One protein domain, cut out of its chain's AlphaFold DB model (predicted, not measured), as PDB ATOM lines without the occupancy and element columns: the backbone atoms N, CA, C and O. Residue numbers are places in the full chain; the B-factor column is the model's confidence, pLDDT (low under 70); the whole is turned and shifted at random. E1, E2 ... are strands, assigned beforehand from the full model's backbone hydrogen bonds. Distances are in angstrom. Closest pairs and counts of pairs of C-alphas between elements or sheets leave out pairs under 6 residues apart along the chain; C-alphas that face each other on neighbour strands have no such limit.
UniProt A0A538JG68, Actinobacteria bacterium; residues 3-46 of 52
ATOM      1  N   VAL A   3      -2.214   3.280  18.328       91.25
ATOM      2  CA  VAL A   3      -1.063   3.171  19.236       91.25
ATOM      3  C   VAL A   3      -1.505   3.488  20.662       91.25
ATOM      4  O   VAL A   3      -2.194   4.481  20.899       91.25
ATOM      5  N   VAL A   4      -1.121   2.643  21.615       93.44
ATOM      6  CA  VAL A   4      -1.399   2.835  23.049       93.44
ATOM      7  C   VAL A   4      -0.131   3.068  23.866       93.44
ATOM      8  O   VAL A   4      -0.207   3.698  24.917       93.44
ATOM      9  N   ALA A   5       1.021   2.604  23.379       91.25
ATOM     10  CA  ALA A   5       2.335   2.871  23.950       91.25
ATOM     11  C   ALA A   5       3.417   2.737  22.869       91.25
ATOM     12  O   ALA A   5       3.193   2.108  21.835       91.25
ATOM     13  N   THR A   6       4.587   3.301  23.134       88.62
ATOM     14  CA  THR A   6       5.792   3.154  22.314       88.62
ATOM     15  C   THR A   6       6.960   2.762  23.198       88.62
ATOM     16  O   THR A   6       6.976   3.094  24.388       88.62
ATOM     17  N   ASP A   7       7.915   2.033  22.635       83.50
ATOM     18  CA  ASP A   7       9.182   1.751  23.295       83.50
ATOM     19  C   ASP A   7      10.327   2.599  22.723       83.50
ATOM     20  O   ASP A   7      10.164   3.368  21.774       83.50
ATOM     21  N   ALA A   8      11.497   2.493  23.356       75.94
ATOM     22  CA  ALA A   8      12.698   3.208  22.937       75.94
ATOM     23  C   ALA A   8      13.398   2.566  21.722       75.94
ATOM     24  O   ALA A   8      14.384   3.121  21.240       75.94
ATOM     25  N   GLU A   9      12.925   1.408  21.254       76.94
ATOM     26  CA  GLU A   9      13.502   0.647  20.142       76.94
ATOM     27  C   GLU A   9      12.733   0.861  18.826       76.94
ATOM     28  O   GLU A   9      13.123   0.316  17.796       76.94
ATOM     29  N   GLY A  10      11.690   1.699  18.828       71.75
ATOM     30  CA  GLY A  10      10.911   2.028  17.630       71.75
ATOM     31  C   GLY A  10       9.771   1.047  17.347       71.75
ATOM     32  O   GLY A  10       9.314   0.945  16.208       71.75
ATOM     33  N   LEU A  11       9.296   0.318  18.362       80.88
ATOM     34  CA  LEU A  11       8.080  -0.480  18.266       80.88
ATOM     35  C   LEU A  11       6.902   0.262  18.895       80.88
ATOM     36  O   LEU A  11       6.970   0.851  19.981       80.88
ATOM     37  N   ALA A  12       5.770   0.190  18.204       86.88
ATOM     38  CA  ALA A  12       4.500   0.681  18.702       86.88
ATOM     39  C   ALA A  12       3.664  -0.478  19.237       86.88
ATOM     40  O   ALA A  12       3.307  -1.402  18.501       86.88
ATOM     41  N   VAL A  13       3.274  -0.391  20.507       87.94
ATOM     42  CA  VAL A  13       2.270  -1.281  21.085       87.94
ATOM     43  C   VAL A  13       0.902  -0.724  20.737       87.94
ATOM     44  O   VAL A  13       0.531   0.389  21.124       87.94
ATOM     45  N   CYS A  14       0.130  -1.512  20.001       87.56
ATOM     46  CA  CYS A  14      -1.195  -1.137  19.546       87.56
ATOM     47  C   CYS A  14      -2.303  -1.819  20.360       87.56
ATOM     48  O   CYS A  14      -2.099  -2.857  20.997       87.56
ATOM     49  N   ALA A  15      -3.508  -1.238  20.332       79.75
ATOM     50  CA  ALA A  15      -4.672  -1.773  21.039       79.75
ATOM     51  C   ALA A  15      -4.895  -3.265  20.709       79.75
ATOM     52  O   ALA A  15      -5.057  -3.632  19.547       79.75
ATOM     53  N   GLY A  16      -4.887  -4.120  21.738       80.00
ATOM     54  CA  GLY A  16      -4.877  -5.582  21.592       80.00
ATOM     55  C   GLY A  16      -3.533  -6.247  21.916       80.00
ATOM     56  O   GLY A  16      -3.447  -7.467  21.837       80.00
ATOM     57  N   GLY A  17      -2.512  -5.471  22.306       83.19
ATOM     58  CA  GLY A  17      -1.197  -5.990  22.707       83.19
ATOM     59  C   GLY A  17      -0.332  -6.431  21.527       83.19
ATOM     60  O   GLY A  17       0.557  -7.256  21.694       83.19
ATOM     61  N   VAL A  18      -0.626  -5.920  20.330       87.81
ATOM     62  CA  VAL A  18       0.113  -6.240  19.108       87.81
ATOM     63  C   VAL A  18       1.261  -5.253  18.960       87.81
ATOM     64  O   VAL A  18       1.031  -4.043  18.953       87.81
ATOM     65  N   GLU A  19       2.468  -5.779  18.815       90.38
ATOM     66  CA  GLU A  19       3.665  -5.004  18.502       90.38
ATOM     67  C   GLU A  19       3.744  -4.765  16.993       90.38
ATOM     68  O   GLU A  19       3.503  -5.667  16.185       90.38
ATOM     69  N   VAL A  20       4.031  -3.522  16.616       90.44
ATOM     70  CA  VAL A  20       4.093  -3.077  15.225       90.44
ATOM     71  C   VAL A  20       5.402  -2.336  14.998       90.44
ATOM     72  O   VAL A  20       5.736  -1.424  15.751       90.44
ATOM     73  N   MET A  21       6.107  -2.703  13.930       91.81
ATOM     74  CA  MET A  21       7.340  -2.035  13.505       91.81
ATOM     75  C   MET A  21       7.014  -0.714  12.799       91.81
ATOM     76  O   MET A  21       6.170  -0.706  11.892       91.81
ATOM     77  N   THR A  22       7.655   0.391  13.197       91.19
ATOM     78  CA  THR A  22       7.318   1.740  12.701       91.19
ATOM     79  C   THR A  22       8.400   2.425  11.870       91.19
ATOM     80  O   THR A  22       8.197   3.564  11.457       91.19
ATOM     81  N   ASP A  23       9.484   1.737  11.505       89.44
ATOM     82  CA  ASP A  23      10.605   2.275  10.710       89.44
ATOM     83  C   ASP A  23      10.189   3.051   9.447       89.44
ATOM     84  O   ASP A  23      10.828   4.032   9.077       89.44
ATOM     85  N   LEU A  24       9.111   2.630   8.774       88.50
ATOM     86  CA  LEU A  24       8.641   3.261   7.532       88.50
ATOM     87  C   LEU A  24       7.860   4.562   7.754       88.50
ATOM     88  O   LEU A  24       7.737   5.362   6.828       88.50
ATOM     89  N   VAL A  25       7.301   4.756   8.949       88.81
ATOM     90  CA  VAL A  25       6.492   5.933   9.303       88.81
ATOM     91  C   VAL A  25       7.211   6.868  10.277       88.81
ATOM     92  O   VAL A  25       6.729   7.975  10.511       88.81
ATOM     93  N   GLY A  26       8.369   6.447  10.793       85.88
ATOM     94  CA  GLY A  26       9.186   7.194  11.741       85.88
ATOM     95  C   GLY A  26       8.670   7.088  13.174       85.88
ATOM     96  O   GLY A  26       7.993   6.124  13.542       85.88
ATOM     97  N   ASP A  27       9.007   8.093  13.982       87.38
ATOM     98  CA  ASP A  27       8.493   8.218  15.344       87.38
ATOM     99  C   ASP A  27       6.963   8.217  15.338       87.38
ATOM    100  O   ASP A  27       6.330   8.822  14.471       87.38
ATOM    101  N   VAL A  28       6.359   7.555  16.320       88.31
ATOM    102  CA  VAL A  28       4.913   7.565  16.560       88.31
ATOM    103  C   VAL A  28       4.642   7.858  18.027       88.31
ATOM    104  O   VAL A  28       5.517   7.713  18.879       88.31
ATOM    105  N   GLU A  29       3.424   8.278  18.332       90.25
ATOM    106  CA  GLU A  29       3.007   8.645  19.680       90.25
ATOM    107  C   GLU A  29       1.710   7.929  20.086       90.25
ATOM    108  O   GLU A  29       0.880   7.582  19.237       90.25
ATOM    109  N   PRO A  30       1.497   7.676  21.393       91.56
ATOM    110  CA  PRO A  30       0.237   7.127  21.874       91.56
ATOM    111  C   PRO A  30      -0.951   7.976  21.414       91.56
ATOM    112  O   PRO A  30      -1.031   9.169  21.694       91.56
ATOM    113  N   GLY A  31      -1.908   7.339  20.745       90.06
ATOM    114  CA  GLY A  31      -3.048   8.013  20.134       90.06
ATOM    115  C   GLY A  31      -3.010   8.053  18.611       90.06
ATOM    116  O   GLY A  31      -4.094   8.137  18.034       90.06
ATOM    117  N   ASP A  32      -1.838   7.903  17.985       90.12
ATOM    118  CA  ASP A  32      -1.716   7.810  16.530       90.12
ATOM    119  C   ASP A  32      -2.531   6.639  15.976       90.12
ATOM    120  O   ASP A  32      -2.599   5.546  16.556       90.12
ATOM    121  N   GLU A  33      -3.115   6.855  14.803       91.81
ATOM    122  CA  GLU A  33      -3.725   5.793  14.021       91.81
ATOM    123  C   GLU A  33      -2.783   5.383  12.896       91.81
ATOM    124  O   GLU A  33      -2.344   6.206  12.105       91.81
ATOM    125  N   LEU A  34      -2.466   4.095  12.807       90.81
ATOM    126  CA  LEU A  34      -1.560   3.542  11.804       90.81
ATOM    127  C   LEU A  34      -2.300   2.601  10.854       90.81
ATOM    128  O   LEU A  34      -3.140   1.792  11.275       90.81
ATOM    129  N   LEU A  35      -1.949   2.669   9.574       92.19
ATOM    130  CA  LEU A  35      -2.260   1.642   8.590       92.19
ATOM    131  C   LEU A  35      -1.214   0.532   8.720       92.19
ATOM    132  O   LEU A  35      -0.038   0.768   8.457       92.19
ATOM    133  N   VAL A  36      -1.635  -0.663   9.134       91.06
ATOM    134  CA  VAL A  36      -0.731  -1.785   9.431       91.06
ATOM    135  C   VAL A  36      -1.021  -2.956   8.503       91.06
ATOM    136  O   VAL A  36      -2.177  -3.342   8.327       91.06
ATOM    137  N   HIS A  37       0.034  -3.548   7.950       90.75
ATOM    138  CA  HIS A  37      -0.038  -4.778   7.171       90.75
ATOM    139  C   HIS A  37       1.112  -5.708   7.559       90.75
ATOM    140  O   HIS A  37       2.254  -5.272   7.648       90.75
ATOM    141  N   ALA A  38       0.803  -6.985   7.805       89.50
ATOM    142  CA  ALA A  38       1.787  -8.007   8.180       89.50
ATOM    143  C   ALA A  38       2.715  -7.605   9.355       89.50
ATOM    144  O   ALA A  38       3.891  -7.948   9.360       89.50
ATOM    145  N   GLY A  39       2.191  -6.870  10.348       89.12
ATOM    146  CA  GLY A  39       2.957  -6.421  11.523       89.12
ATOM    147  C   GLY A  39       3.809  -5.163  11.308       89.12
ATOM    148  O   GLY A  39       4.522  -4.751  12.218       89.12
ATOM    149  N   VAL A  40       3.719  -4.525  10.138       90.75
ATOM    150  CA  VAL A  40       4.487  -3.320   9.797       90.75
ATOM    151  C   VAL A  40       3.548  -2.141   9.564       90.75
ATOM    152  O   VAL A  40       2.534  -2.274   8.871       90.75
ATOM    153  N   ALA A  41       3.876  -0.982  10.136       92.75
ATOM    154  CA  ALA A  41       3.176   0.266   9.863       92.75
ATOM    155  C   ALA A  41       3.593   0.820   8.494       92.75
ATOM    156  O   ALA A  41       4.773   1.013   8.221       92.75
ATOM    157  N   LEU A  42       2.611   1.077   7.634       91.94
ATOM    158  CA  LEU A  42       2.808   1.596   6.279       91.94
ATOM    159  C   LEU A  42       2.549   3.103   6.182       91.94
ATOM    160  O   LEU A  42       3.151   3.772   5.351       91.94
ATOM    161  N   ALA A  43       1.623   3.627   6.988       91.06
ATOM    162  CA  ALA A  43       1.266   5.043   6.994       91.06
ATOM    163  C   ALA A  43       0.631   5.451   8.329       91.06
ATOM    164  O   ALA A  43      -0.029   4.632   8.975       91.06
ATOM    165  N   ARG A  44       0.767   6.729   8.704       90.06
ATOM    166  CA  ARG A  44      -0.024   7.354   9.771       90.06
ATOM    167  C   ARG A  44      -1.319   7.915   9.174       90.06
ATOM    168  O   ARG A  44      -1.293   8.657   8.197       90.06
ATOM    169  N   LEU A  45      -2.454   7.542   9.744       87.81
ATOM    170  CA  LEU A  45      -3.785   8.018   9.393       87.81
ATOM    171  C   LEU A  45      -4.107   9.241  10.258       87.81
ATOM    172  O   LEU A  45      -3.963   9.199  11.476       87.81
ATOM    173  N   GLY A  46      -4.523  10.342   9.633       72.88
ATOM    174  CA  GLY A  46      -4.910  11.561  10.354       72.88
ATOM    175  C   GLY A  46      -3.749  12.446  10.821       72.88
ATOM    176  O   GLY A  46      -3.994  13.462  11.470       72.88
TER     177      GLY A  46
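This is residues 3 to 46 of the 52 residues of a protein of Actinobacteria bacterium (UniProt A0A538JG68). A small two-layer sandwich of strands: a three-stranded sheet, E1 E2 E3, faces a two-stranded hairpin, E4 and E5, whose strands run crosswise to those of the first sheet. The chain passes from the one sheet to the other once, by a long link, residues 22 to 32. The printed part has 44 residues with no named helix and five named strands, E1 E2 E3 E4 E5 along the chain; the larger sheet has the order E1 - E2 - E3, the smaller E4 - E5, both antiparallel, and the class is all strand. The whole is compact and rounded, with a radius of gyration of the C-alphas of 8.8 A and spans of 20 by 19 by 18 A.

The larger sheet holds E1, residues 3 to 6, E2, residues 11 to 14, and E3, residues 18 to 21, as a meander, each strand the antiparallel neighbour of the one before. E2 is the inner strand, and E1 and E3 are the edge strands. The hairpin of E1 and E2 has N 4 and O 13 within hydrogen-bond range at 2.8 A, and N 13 and O 5 at 2.8 A; their directions stand at 151 degrees. In the hairpin of E2 and E3, at 145 degrees, N 12 and O 20 are 2.9 A apart, as are N 20 and O 12. The second sheet is the hairpin of E4, residues 33 to 37, and E5, residues 40 to 45, antiparallel at 146 degrees, with N 35 and O 43 at 2.8 A and N 45 and O 33 at 2.7 A. The two sheets form a sandwich, two sheets face to face: the parts that face each other are 10.5 A centre to centre, their best planes are 31 degrees apart, and their strands stand at 74 degrees. The closest C-alphas of E3 and E5 are those of Met 21 and Val 40, 4.9 A apart. Those of E1 and E4 are Val 3 and Glu 33, at 6.4 A. E2 is apart from both E4 and E5, and E1 is apart from E5.

E1 begins at C-alpha 3, (-1.063, 3.171, 19.236), and is 7.5 A long. E2 is 9.4 A and E3 10.1 A, ending at C-alpha 21, (7.340, -2.035, 13.505). E4 is 13.1 A long; E5, the longest strand with 6 residues, is 14.0 A and ends at C-alpha 45, (-3.785, 8.018, 9.393).

The two C-alphas farthest apart are those of Glu 9 and Gly 46, at 23.5 A. The printed part, residues 3 to 46, has no cut. The link from E3 to E4, with 11 residues, is long; the other links between the strands are tight. The mean pLDDT of the printed part is 87.6, and no printed residue is under 70.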